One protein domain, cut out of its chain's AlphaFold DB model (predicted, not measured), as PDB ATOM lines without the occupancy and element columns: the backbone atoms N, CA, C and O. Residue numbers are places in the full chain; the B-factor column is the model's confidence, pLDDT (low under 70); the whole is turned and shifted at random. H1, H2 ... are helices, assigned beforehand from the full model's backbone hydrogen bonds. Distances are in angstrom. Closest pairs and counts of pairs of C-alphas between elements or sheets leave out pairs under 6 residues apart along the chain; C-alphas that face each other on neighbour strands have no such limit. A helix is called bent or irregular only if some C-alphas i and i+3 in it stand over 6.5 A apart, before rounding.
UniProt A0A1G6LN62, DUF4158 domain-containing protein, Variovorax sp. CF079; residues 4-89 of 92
ATOM      1  N   ALA A   4     110.979 102.665  83.632       53.94
ATOM      2  CA  ALA A   4     110.069 103.051  84.719       53.94
ATOM      3  C   ALA A   4     110.140 104.546  85.079       53.94
ATOM      4  O   ALA A   4     109.123 105.179  85.343       53.94
ATOM      5  N   GLN A   5     111.341 105.133  85.056       55.44
ATOM      6  CA  GLN A   5     111.547 106.534  85.436       55.44
ATOM      7  C   GLN A   5     110.938 107.510  84.420       55.44
ATOM      8  O   GLN A   5     110.698 108.658  84.772       55.44
ATOM      9  N   ARG A   6     110.650 107.066  83.185       58.78
ATOM     10  CA  ARG A   6     109.942 107.870  82.172       58.78
ATOM     11  C   ARG A   6     108.439 107.976  82.421       58.78
ATOM     12  O   ARG A   6     107.803 108.820  81.802       58.78
ATOM     13  N   PHE A   7     107.878 107.137  83.290       56.31
ATOM     14  CA  PHE A   7     106.442 107.122  83.576       56.31
ATOM     15  C   PHE A   7     106.077 107.832  84.876       56.31
ATOM     16  O   PHE A   7     104.903 108.125  85.088       56.31
ATOM     17  N   ILE A   8     107.052 108.137  85.737       55.16
ATOM     18  CA  ILE A   8     106.789 108.876  86.974       55.16
ATOM     19  C   ILE A   8     106.377 110.306  86.609       55.16
ATOM     20  O   ILE A   8     107.186 111.090  86.120       55.16
ATOM     21  N   GLY A   9     105.101 110.628  86.835       55.47
ATOM     22  CA  GLY A   9     104.515 111.926  86.488       55.47
ATOM     23  C   GLY A   9     104.067 112.082  85.031       55.47
ATOM     24  O   GLY A   9     103.700 113.188  84.646       55.47
ATOM     25  N   ALA A  10     104.073 111.016  84.225       58.31
ATOM     26  CA  ALA A  10     103.550 111.068  82.861       58.31
ATOM     27  C   ALA A  10     102.010 111.060  82.861       58.31
ATOM     28  O   ALA A  10     101.389 110.151  83.406       58.31
ATOM     29  N   GLU A  11     101.399 112.055  82.214       56.59
ATOM     30  CA  GLU A  11      99.934 112.182  82.088       56.59
ATOM     31  C   GLU A  11      99.360 111.329  80.946       56.59
ATOM     32  O   GLU A  11      98.157 111.084  80.876       56.59
ATOM     33  N   THR A  12     100.219 110.843  80.045       57.28
ATOM     34  CA  THR A  12      99.817 110.044  78.885       57.28
ATOM     35  C   THR A  12     100.734 108.847  78.676       57.28
ATOM     36  O   THR A  12     101.934 108.876  78.953       57.28
ATOM     37  N   LEU A  13     100.147 107.769  78.160       61.22
ATOM     38  CA  LEU A  13     100.898 106.610  77.702       61.22
ATOM     39  C   LEU A  13     101.703 106.933  76.447       61.22
ATOM     40  O   LEU A  13     101.149 107.517  75.513       61.22
ATOM     41  N   PRO A  14     102.951 106.452  76.340       62.53
ATOM     42  CA  PRO A  14     103.642 106.412  75.065       62.53
ATOM     43  C   PRO A  14     102.807 105.618  74.058       62.53
ATOM     44  O   PRO A  14     102.445 104.465  74.297       62.53
ATOM     45  N   SER A  15     102.537 106.210  72.893       59.25
ATOM     46  CA  SER A  15     101.771 105.569  71.813       59.25
ATOM     47  C   SER A  15     102.462 104.314  71.254       59.25
ATOM     48  O   SER A  15     101.835 103.506  70.571       59.25
ATOM     49  N   ARG A  16     103.764 104.156  71.521       57.81
ATOM     50  CA  ARG A  16     104.587 103.000  71.159       57.81
ATOM     51  C   ARG A  16     105.257 102.462  72.423       57.81
ATOM     52  O   ARG A  16     106.226 103.049  72.893       57.81
ATOM     53  N   MET A  17     104.742 101.359  72.958       62.88
ATOM     54  CA  MET A  17     105.422 100.555  73.978       62.88
ATOM     55  C   MET A  17     105.727  99.179  73.406       62.88
ATOM     56  O   MET A  17     104.888  98.607  72.704       62.88
ATOM     57  N   SER A  18     106.925  98.666  73.688       67.56
ATOM     58  CA  SER A  18     107.276  97.293  73.347       67.56
ATOM     59  C   SER A  18     106.512  96.320  74.241       67.56
ATOM     60  O   SER A  18     106.188  96.625  75.388       67.56
ATOM     61  N   GLU A  19     106.262  95.117  73.737       66.38
ATOM     62  CA  GLU A  19     105.646  94.026  74.498       66.38
ATOM     63  C   GLU A  19     106.493  93.648  75.732       66.38
ATOM     64  O   GLU A  19     105.954  93.330  76.792       66.38
ATOM     65  N   LEU A  20     107.821  93.801  75.628       65.44
ATOM     66  CA  LEU A  20     108.760  93.656  76.745       65.44
ATOM     67  C   LEU A  20     108.590  94.742  77.810       65.44
ATOM     68  O   LEU A  20     108.581  94.428  78.998       65.44
ATOM     69  N   ASP A  21     108.414  96.003  77.405       66.12
ATOM     70  CA  ASP A  21     108.199  97.103  78.352       66.12
ATOM     71  C   ASP A  21     106.877  96.908  79.103       66.12
ATOM     72  O   ASP A  21     106.786  97.159  80.305       66.12
ATOM     73  N   VAL A  22     105.857  96.402  78.403       67.44
ATOM     74  CA  VAL A  22     104.571  96.047  79.007       67.44
ATOM     75  C   VAL A  22     104.742  94.923  80.030       67.44
ATOM     76  O   VAL A  22     104.315  95.081  81.166       67.44
ATOM     77  N   GLN A  23     105.429  93.827  79.706       67.44
ATOM     78  CA  GLN A  23     105.664  92.773  80.704       67.44
ATOM     79  C   GLN A  23     106.495  93.251  81.903       67.44
ATOM     80  O   GLN A  23     106.231  92.852  83.037       67.44
ATOM     81  N   GLN A  24     107.500  94.094  81.671       67.94
ATOM     82  CA  GLN A  24     108.471  94.458  82.699       67.94
ATOM     83  C   GLN A  24     107.973  95.570  83.634       67.94
ATOM     84  O   GLN A  24     108.265  95.532  84.829       67.94
ATOM     85  N   PHE A  25     107.214  96.541  83.117       66.00
ATOM     86  CA  PHE A  25     106.747  97.707  83.882       66.00
ATOM     87  C   PHE A  25     105.237  97.715  84.120       66.00
ATOM     88  O   PHE A  25     104.767  98.353  85.060       66.00
ATOM     89  N   PHE A  26     104.486  96.983  83.299       68.06
ATOM     90  CA  PHE A  26     103.029  96.939  83.306       68.06
ATOM     91  C   PHE A  26     102.522  95.508  83.549       68.06
ATOM     92  O   PHE A  26     101.576  95.054  82.907       68.06
ATOM     93  N   SER A  27     103.134  94.799  84.503       72.50
ATOM     94  CA  SER A  27     102.606  93.528  85.002       72.50
ATOM     95  C   SER A  27     101.755  93.733  86.255       72.50
ATOM     96  O   SER A  27     102.137  94.426  87.199       72.50
ATOM     97  N   LEU A  28     100.578  93.108  86.252       76.38
ATOM     98  CA  LEU A  28      99.728  92.981  87.432       76.38
ATOM     99  C   LEU A  28     100.168  91.750  88.218       76.38
ATOM    100  O   LEU A  28     100.329  90.666  87.648       76.38
ATOM    101  N   SER A  29     100.352  91.900  89.528       80.19
ATOM    102  CA  SER A  29     100.612  90.747  90.384       80.19
ATOM    103  C   SER A  29      99.358  89.881  90.517       80.19
ATOM    104  O   SER A  29      98.232  90.302  90.240       80.19
ATOM    105  N   LYS A  30      99.537  88.643  90.984       79.12
ATOM    106  CA  LYS A  30      98.407  87.753  91.277       79.12
ATOM    107  C   LYS A  30      97.439  88.378  92.285       79.12
ATOM    108  O   LYS A  30      96.236  88.159  92.136       79.12
ATOM    109  N   ASP A  31      97.951  89.127  93.254       82.06
ATOM    110  CA  ASP A  31      97.155  89.761  94.305       82.06
ATOM    111  C   ASP A  31      96.368  90.950  93.752       82.06
ATOM    112  O   ASP A  31      95.183  91.084  94.047       82.06
ATOM    113  N   ASP A  32      96.974  91.733  92.853       82.56
ATOM    114  CA  ASP A  32      96.293  92.827  92.153       82.56
ATOM    115  C   ASP A  32      95.100  92.307  91.343       82.56
ATOM    116  O   ASP A  32      94.009  92.873  91.399       82.56
ATOM    117  N   ILE A  33      95.285  91.196  90.619       80.75
ATOM    118  CA  ILE A  33      94.198  90.596  89.837       80.75
ATOM    119  C   ILE A  33      93.095  90.066  90.765       80.75
ATOM    120  O   ILE A  33      91.922  90.255  90.461       80.75
ATOM    121  N   SER A  34      93.439  89.461  91.912       83.25
ATOM    122  CA  SER A  34      92.433  89.016  92.895       83.25
ATOM    123  C   SER A  34      91.636  90.198  93.438       83.25
ATOM    124  O   SER A  34      90.409  90.190  93.388       83.25
ATOM    125  N   ALA A  35      92.326  91.262  93.855       84.31
ATOM    126  CA  ALA A  35      91.702  92.463  94.389       84.31
ATOM    127  C   ALA A  35      90.786  93.146  93.362       84.31
ATOM    128  O   ALA A  35      89.705  93.620  93.713       84.31
ATOM    129  N   VAL A  36      91.181  93.179  92.084       85.81
ATOM    130  CA  VAL A  36      90.339  93.712  91.006       85.81
ATOM    131  C   VAL A  36      89.119  92.821  90.768       85.81
ATOM    132  O   VAL A  36      88.008  93.337  90.665       85.81
ATOM    133  N   CYS A  37      89.292  91.500  90.717       81.56
ATOM    134  CA  CYS A  37      88.190  90.573  90.465       81.56
ATOM    135  C   CYS A  37      87.172  90.507  91.614       81.56
ATOM    136  O   CYS A  37      85.979  90.353  91.355       81.56
ATOM    137  N   GLU A  38      87.624  90.645  92.860       84.12
ATOM    138  CA  GLU A  38      86.771  90.658  94.055       84.12
ATOM    139  C   GLU A  38      85.990  91.967  94.201       84.12
ATOM    140  O   GLU A  38      84.859  91.973  94.687       84.12
ATOM    141  N   ARG A  39      86.585  93.095  93.791       84.50
ATOM    142  CA  ARG A  39      86.045  94.436  94.060       84.50
ATOM    143  C   ARG A  39      85.289  95.045  92.880       84.50
ATOM    144  O   ARG A  39      84.505  95.973  93.085       84.50
ATOM    145  N   PHE A  40      85.491  94.532  91.665       83.56
ATOM    146  CA  PHE A  40      84.833  95.003  90.447       83.56
ATOM    147  C   PHE A  40      84.063  93.885  89.734       83.56
ATOM    148  O   PHE A  40      84.513  92.744  89.632       83.56
ATOM    149  N   ARG A  41      82.899  94.257  89.188       78.44
ATOM    150  CA  ARG A  41      82.098  93.413  88.289       78.44
ATOM    151  C   ARG A  41      82.843  93.135  86.981       78.44
ATOM    152  O   ARG A  41      83.663  93.955  86.566       78.44
ATOM    153  N   ASP A  42      82.523  92.013  86.335       77.94
ATOM    154  CA  ASP A  42      83.207  91.496  85.136       77.94
ATOM    155  C   ASP A  42      83.366  92.542  84.023       77.94
ATOM    156  O   ASP A  42      84.445  92.680  83.447       77.94
ATOM    157  N   ASP A  43      82.338  93.363  83.801       79.38
ATOM    158  CA  ASP A  43      82.309  94.442  82.806       79.38
ATOM    159  C   ASP A  43      83.343  95.555  83.062       79.38
ATOM    160  O   ASP A  43      83.720  96.288  82.148       79.38
ATOM    161  N   ARG A  44      83.819  95.693  84.304       78.44
ATOM    162  CA  ARG A  44      84.710  96.779  84.750       78.44
ATOM    163  C   ARG A  44      86.081  96.304  85.210       78.44
ATOM    164  O   ARG A  44      86.947  97.152  85.431       78.44
ATOM    165  N   ARG A  45      86.318  94.993  85.317       82.44
ATOM    166  CA  ARG A  45      87.605  94.428  85.769       82.44
ATOM    167  C   ARG A  45      88.772  94.900  84.916       82.44
ATOM    168  O   ARG A  45      89.772  95.348  85.459       82.44
ATOM    169  N   VAL A  46      88.626  94.884  83.593       79.88
ATOM    170  CA  VAL A  46      89.685  95.332  82.671       79.88
ATOM    171  C   VAL A  46      90.004  96.815  82.877       79.88
ATOM    172  O   VAL A  46      91.169  97.190  82.986       79.88
ATOM    173  N   ALA A  47      88.982  97.663  83.001       80.31
ATOM    174  CA  ALA A  47      89.176  99.093  83.239       80.31
ATOM    175  C   ALA A  47      89.851  99.364  84.595       80.31
ATOM    176  O   ALA A  47      90.771 100.176  84.677       80.31
ATOM    177  N   ALA A  48      89.433  98.658  85.647       84.00
ATOM    178  CA  ALA A  48      90.025  98.763  86.976       84.00
ATOM    179  C   ALA A  48      91.474  98.253  87.016       84.00
ATOM    180  O   ALA A  48      92.337  98.904  87.600       84.00
ATOM    181  N   ALA A  49      91.753  97.136  86.345       83.75
ATOM    182  CA  ALA A  49      93.088  96.570  86.202       83.75
ATOM    183  C   ALA A  49      94.044  97.554  85.516       83.75
ATOM    184  O   ALA A  49      95.146  97.776  86.007       83.75
ATOM    185  N   ILE A  50      93.601  98.215  84.440       79.25
ATOM    186  CA  ILE A  50      94.380  99.265  83.767       79.25
ATOM    187  C   ILE A  50      94.649 100.432  84.721       79.25
ATOM    188  O   ILE A  50      95.788 100.869  84.834       79.25
ATOM    189  N   GLN A  51      93.639 100.925  85.440       79.88
ATOM    190  CA  GLN A  51      93.814 102.033  86.391       79.88
ATOM    191  C   GLN A  51      94.806 101.693  87.514       79.88
ATOM    192  O   GLN A  51      95.654 102.514  87.861       79.88
ATOM    193  N   LEU A  52      94.739 100.476  88.054       81.88
ATOM    194  CA  LEU A  52      95.652 100.004  89.096       81.88
ATOM    195  C   LEU A  52      97.087  99.874  88.570       81.88
ATOM    196  O   LEU A  52      98.038 100.284  89.234       81.88
ATOM    197  N   LEU A  53      97.237  99.374  87.346       78.62
ATOM    198  CA  LEU A  53      98.511  99.290  86.646       78.62
ATOM    199  C   LEU A  53      99.132 100.675  86.425       78.62
ATOM    200  O   LEU A  53     100.323 100.864  86.671       78.62
ATOM    201  N   PHE A  54      98.311 101.657  86.038       75.31
ATOM    202  CA  PHE A  54      98.707 103.062  85.927       75.31
ATOM    203  C   PHE A  54      99.217 103.618  87.239       75.31
ATOM    204  O   PHE A  54     100.319 104.167  87.293       75.31
ATOM    205  N   LEU A  55      98.433 103.434  88.297       78.19
ATOM    206  CA  LEU A  55      98.772 103.915  89.624       78.19
ATOM    207  C   LEU A  55     100.094 103.312  90.111       78.19
ATOM    208  O   LEU A  55     100.913 104.020  90.690       78.19
ATOM    209  N   ARG A  56     100.337 102.031  89.821       75.25
ATOM    210  CA  ARG A  56     101.563 101.326  90.204       75.25
ATOM    211  C   ARG A  56     102.788 101.764  89.399       75.25
ATOM    212  O   ARG A  56     103.856 101.930  89.979       75.25
ATOM    213  N   ALA A  57     102.647 101.939  88.087       72.38
ATOM    214  CA  ALA A  57     103.761 102.280  87.203       72.38
ATOM    215  C   ALA A  57     104.130 103.775  87.246       72.38
ATOM    216  O   ALA A  57     105.308 104.121  87.181       72.38
ATOM    217  N   SER A  58     103.135 104.662  87.358       69.12
ATOM    218  CA  SER A  58     103.313 106.123  87.278       69.12
ATOM    219  C   SER A  58     103.178 106.854  88.618       69.12
ATOM    220  O   SER A  58     103.579 108.015  88.728       69.12
ATOM    221  N   GLY A  59     102.605 106.202  89.637       72.44
ATOM    222  CA  GLY A  59     102.280 106.814  90.928       72.44
ATOM    223  C   GLY A  59     101.028 107.701  90.914       72.44
ATOM    224  O   GLY A  59     100.729 108.332  91.926       72.44
ATOM    225  N   ARG A  60     100.299 107.787  89.790       69.06
ATOM    226  CA  ARG A  60      99.088 108.608  89.639       69.06
ATOM    227  C   ARG A  60      97.970 107.845  88.914       69.06
ATOM    228  O   ARG A  60      98.261 106.942  88.130       69.06
ATOM    229  N   PRO A  61      96.691 108.175  89.173       69.88
ATOM    230  CA  PRO A  61      95.589 107.644  88.376       69.88
ATOM    231  C   PRO A  61      95.693 108.148  86.932       69.88
ATOM    232  O   PRO A  61      96.201 109.242  86.686       69.88
ATOM    233  N   MET A  62      95.212 107.350  85.978       67.00
ATOM    234  CA  MET A  62      95.258 107.709  84.561       67.00
ATOM    235  C   MET A  62      94.331 108.901  84.298       67.00
ATOM    236  O   MET A  62      93.138 108.822  84.611       67.00
ATOM    237  N   ASP A  63      94.854 109.980  83.710       64.81
ATOM    238  CA  ASP A  63      94.028 111.127  83.327       64.81
ATOM    239  C   ASP A  63      93.113 110.772  82.137       64.81
ATOM    240  O   ASP A  63      93.341 109.802  81.397       64.81
ATOM    241  N   ARG A  64      92.014 111.515  81.985       55.56
ATOM    242  CA  ARG A  64      90.962 111.250  80.998       55.56
ATOM    243  C   ARG A  64      91.559 111.126  79.593       55.56
ATOM    244  O   ARG A  64      92.038 112.092  79.016       55.56
ATOM    245  N   PHE A  65      91.411 109.930  79.022       51.50
ATOM    246  CA  PHE A  65      91.704 109.597  77.624       51.50
ATOM    247  C   PHE A  65      93.184 109.545  77.216       51.50
ATOM    248  O   PHE A  65      93.524 109.867  76.077       51.50
ATOM    249  N   ALA A  66      94.062 108.991  78.056       55.78
ATOM    250  CA  ALA A  66      95.238 108.333  77.491       55.78
ATOM    251  C   ALA A  66      94.751 107.227  76.532       55.78
ATOM    252  O   ALA A  66      94.027 106.312  76.928       55.78
ATOM    253  N   THR A  67      95.092 107.334  75.246       59.66
ATOM    254  CA  THR A  67      94.746 106.303  74.260       59.66
ATOM    255  C   THR A  67      95.487 105.034  74.656       59.66
ATOM    256  O   THR A  67      96.705 104.957  74.496       59.66
ATOM    257  N   VAL A  68      94.779 104.063  75.239       65.50
ATOM    258  CA  VAL A  68      95.416 102.848  75.750       65.50
ATOM    259  C   VAL A  68      95.982 102.058  74.562       65.50
ATOM    260  O   VAL A  68      95.221 101.681  73.665       65.50
ATOM    261  N   PRO A  69      97.301 101.790  74.508       70.31
ATOM    262  CA  PRO A  69      97.898 101.006  73.441       70.31
ATOM    263  C   PRO A  69      97.278  99.609  73.385       70.31
ATOM    264  O   PRO A  69      97.116  98.946  74.410       70.31
ATOM    265  N   LYS A  70      96.980  99.126  72.171       73.94
ATOM    266  CA  LYS A  70      96.364  97.803  71.949       73.94
ATOM    267  C   LYS A  70      97.135  96.655  72.611       73.94
ATOM    268  O   LYS A  70      96.517  95.700  73.065       73.94
ATOM    269  N   VAL A  71      98.464  96.756  72.670       73.19
ATOM    270  CA  VAL A  71      99.341  95.748  73.292       73.19
ATOM    271  C   VAL A  71      99.085  95.652  74.799       73.19
ATOM    272  O   VAL A  71      98.957  94.555  75.334       73.19
ATOM    273  N   LEU A  72      98.916  96.795  75.471       72.12
ATOM    274  CA  LEU A  72      98.601  96.846  76.898       72.12
ATOM    275  C   LEU A  72      97.201  96.288  77.175       72.12
ATOM    276  O   LEU A  72      97.032  95.472  78.076       72.12
ATOM    277  N   LEU A  73      96.212  96.676  76.360       76.62
ATOM    278  CA  LEU A  73      94.852  96.135  76.458       76.62
ATOM    279  C   LEU A  73      94.838  94.612  76.313       76.62
ATOM    280  O   LEU A  73      94.206  93.935  77.116       76.62
ATOM    281  N   ARG A  74      95.555  94.072  75.318       80.62
ATOM    282  CA  ARG A  74      95.654  92.624  75.110       80.62
ATOM    283  C   ARG A  74      96.253  91.928  76.331       80.62
ATOM    284  O   ARG A  74      95.642  90.992  76.831       80.62
ATOM    285  N   SER A  75      97.384  92.420  76.837       77.81
ATOM    286  CA  SER A  75      98.064  91.818  77.989       77.81
ATOM    287  C   SER A  75      97.194  91.819  79.252       77.81
ATOM    288  O   SER A  75      97.105  90.802  79.939       77.81
ATOM    289  N   VAL A  76      96.489  92.921  79.535       78.56
ATOM    290  CA  VAL A  76      95.583  93.002  80.693       78.56
ATOM    291  C   VAL A  76      94.374  92.083  80.516       78.56
ATOM    292  O   VAL A  76      94.018  91.371  81.454       78.56
ATOM    293  N   CYS A  77      93.761  92.048  79.329       80.25
ATOM    294  CA  CYS A  77      92.658  91.128  79.048       80.25
ATOM    295  C   CYS A  77      93.082  89.662  79.211       80.25
ATOM    296  O   CYS A  77      92.364  88.895  79.847       80.25
ATOM    297  N   GLU A  78      94.251  89.277  78.693       82.00
ATOM    298  CA  GLU A  78      94.795  87.924  78.857       82.00
ATOM    299  C   GLU A  78      95.053  87.592  80.332       82.00
ATOM    300  O   GLU A  78      94.674  86.516  80.788       82.00
ATOM    301  N   ALA A  79      95.626  88.517  81.107       78.38
ATOM    302  CA  ALA A  79      95.890  88.307  82.531       78.38
ATOM    303  C   ALA A  79      94.602  88.125  83.357       78.38
ATOM    304  O   ALA A  79      94.545  87.260  84.235       78.38
ATOM    305  N   VAL A  80      93.560  88.910  83.062       77.00
ATOM    306  CA  VAL A  80      92.248  88.786  83.717       77.00
ATOM    307  C   VAL A  80      91.566  87.472  83.309       77.00
ATOM    308  O   VAL A  80      91.112  86.730  84.179       77.00
ATOM    309  N   ALA A  81      91.580  87.119  82.019       74.69
ATOM    310  CA  ALA A  81      90.968  85.887  81.508       74.69
ATOM    311  C   ALA A  81      91.668  84.606  82.009       74.69
ATOM    312  O   ALA A  81      91.015  83.610  82.327       74.69
ATOM    313  N   GLN A  82      93.000  84.614  82.144       69.38
ATOM    314  CA  GLN A  82      93.756  83.475  82.682       69.38
ATOM    315  C   GLN A  82      93.412  83.166  84.145       69.38
ATOM    316  O   GLN A  82      93.527  82.015  84.578       69.38
ATOM    317  N   ARG A  83      92.983  84.166  84.925       64.94
ATOM    318  CA  ARG A  83      92.525  83.962  86.303       64.94
ATOM    319  C   ARG A  83      91.148  83.309  86.361       64.94
ATOM    320  O   ARG A  83      91.003  82.381  87.150       64.94
ATOM    321  N   GLU A  84      90.198  83.699  85.513       59.09
ATOM    322  CA  GLU A  84      88.868  83.060  85.464       59.09
ATOM    323  C   GLU A  84      88.961  81.556  85.165       59.09
ATOM    324  O   GLU A  84      88.341  80.732  85.848       59.09
ATOM    325  N   HIS A  85      89.831  81.175  84.224       57.25
ATOM    326  CA  HIS A  85      90.086  79.766  83.913       57.25
ATOM    327  C   HIS A  85      90.730  78.992  85.071       57.25
ATOM    328  O   HIS A  85      90.432  77.816  85.270       57.25
ATOM    329  N   ARG A  86      91.609  79.632  85.852       54.47
ATOM    330  CA  ARG A  86      92.307  78.973  86.968       54.47
ATOM    331  C   ARG A  86      91.459  78.898  88.236       54.47
ATOM    332  O   ARG A  86      91.637  77.974  89.020       54.47
ATOM    333  N   GLN A  87      90.543  79.843  88.436       50.75
ATOM    334  CA  GLN A  87      89.642  79.880  89.590       50.75
ATOM    335  C   GLN A  87      88.537  78.818  89.473       50.75
ATOM    336  O   GLN A  87      88.192  78.192  90.468       50.75
ATOM    337  N   SER A  88      88.103  78.504  88.246       51.62
ATOM    338  CA  SER A  88      87.164  77.404  87.964       51.62
ATOM    339  C   SER A  88      87.737  76.008  88.254       51.62
ATOM    340  O   SER A  88      86.983  75.062  88.449       51.62
ATOM    341  N   ALA A  89      89.066  75.865  88.310       53.03
ATOM    342  CA  ALA A  89      89.736  74.586  88.556       53.03
ATOM    343  C   ALA A  89      90.008  74.291  90.047       53.03
ATOM    344  O   ALA A  89      90.482  73.206  90.359       53.03
TER     345      ALA A  89
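This is residues 4 to 89 of the 92 residues of the protein "DUF4158 domain-containing protein" of Variovorax sp. CF079 (UniProt A0A1G6LN62). Two long helices, H3 and H4, cross each other face to face; the shorter H2 folds back over the first part of H3, and the short H1 packs crosswise on the first part of H4. A long stretch with no named element, residues 4 to 18, lies toward one end of the long axis, and H4 runs past its crossing with H3 toward the other end. The printed part has 86 residues, with four named helices in the order H1, H2, H3, H4 and no named strand, and its class is all helix. It is compact, with a radius of gyration of the C-alphas of 12.7 A, yet elongated in outline, spanning 39 by 24 by 19 A.

Find C-alpha 70 at (96.364, 97.803, 71.949); from there H4, residues 70 to 87, the longest helix, runs 26.0 A to C-alpha 87 at (89.642, 79.880, 89.590). Look next at H3, residues 42 to 58, which is 25.0 A long; it is irregular, with C-alphas 43 and 46 7.4 A apart. Before it comes H2, residues 30 to 39, 14.3 A long. Earlier still is H1, residues 19 to 25, which begins at C-alpha 19, (105.646, 94.026, 74.498).

Start at H4, the hub, which touches the three other helices. Its residues 73 to 80 touch residues 45 to 50 of H3, and the closest C-alphas, those of Val 46 and Cys 77, are 6.3 A apart; the two helices run opposite ways at a steep tilt of 60 degrees. With residues 71 to 75 H4 touches H1, where the closest C-alphas, those of Val 22 and Leu 72, are 6.4 A apart; at 70.3 degrees they are only just about perpendicular. H2 and H4 only just touch, with 3 pairs of C-alphas within 8 A, the closest being Ile 33 and Val 80 at 6.7 A. Move on to H2 and H3, which touch at a steep tilt of 47 degrees, opposite ways; their closest C-alphas, those of Val 36 and Arg 45, are 6.0 A apart. H1 and H2 are apart. In H1 and H2 every O i to N i+4 pair is within hydrogen-bond range; in H3 it is 11 of 13 and in H4 13 of 14.

The two C-alphas farthest apart are those of Gly 9 and Ala 89, at 40.2 A. The printed part has no cut. The links from H1 to H2 and from H2 to H3 are tight, and that from H3 to H4, 11 residues, is long. The mean pLDDT of the printed part is 70.4; look for values under 70 at residues 4 to 26, 58, 60 to 68 and 82 to 89 of this model.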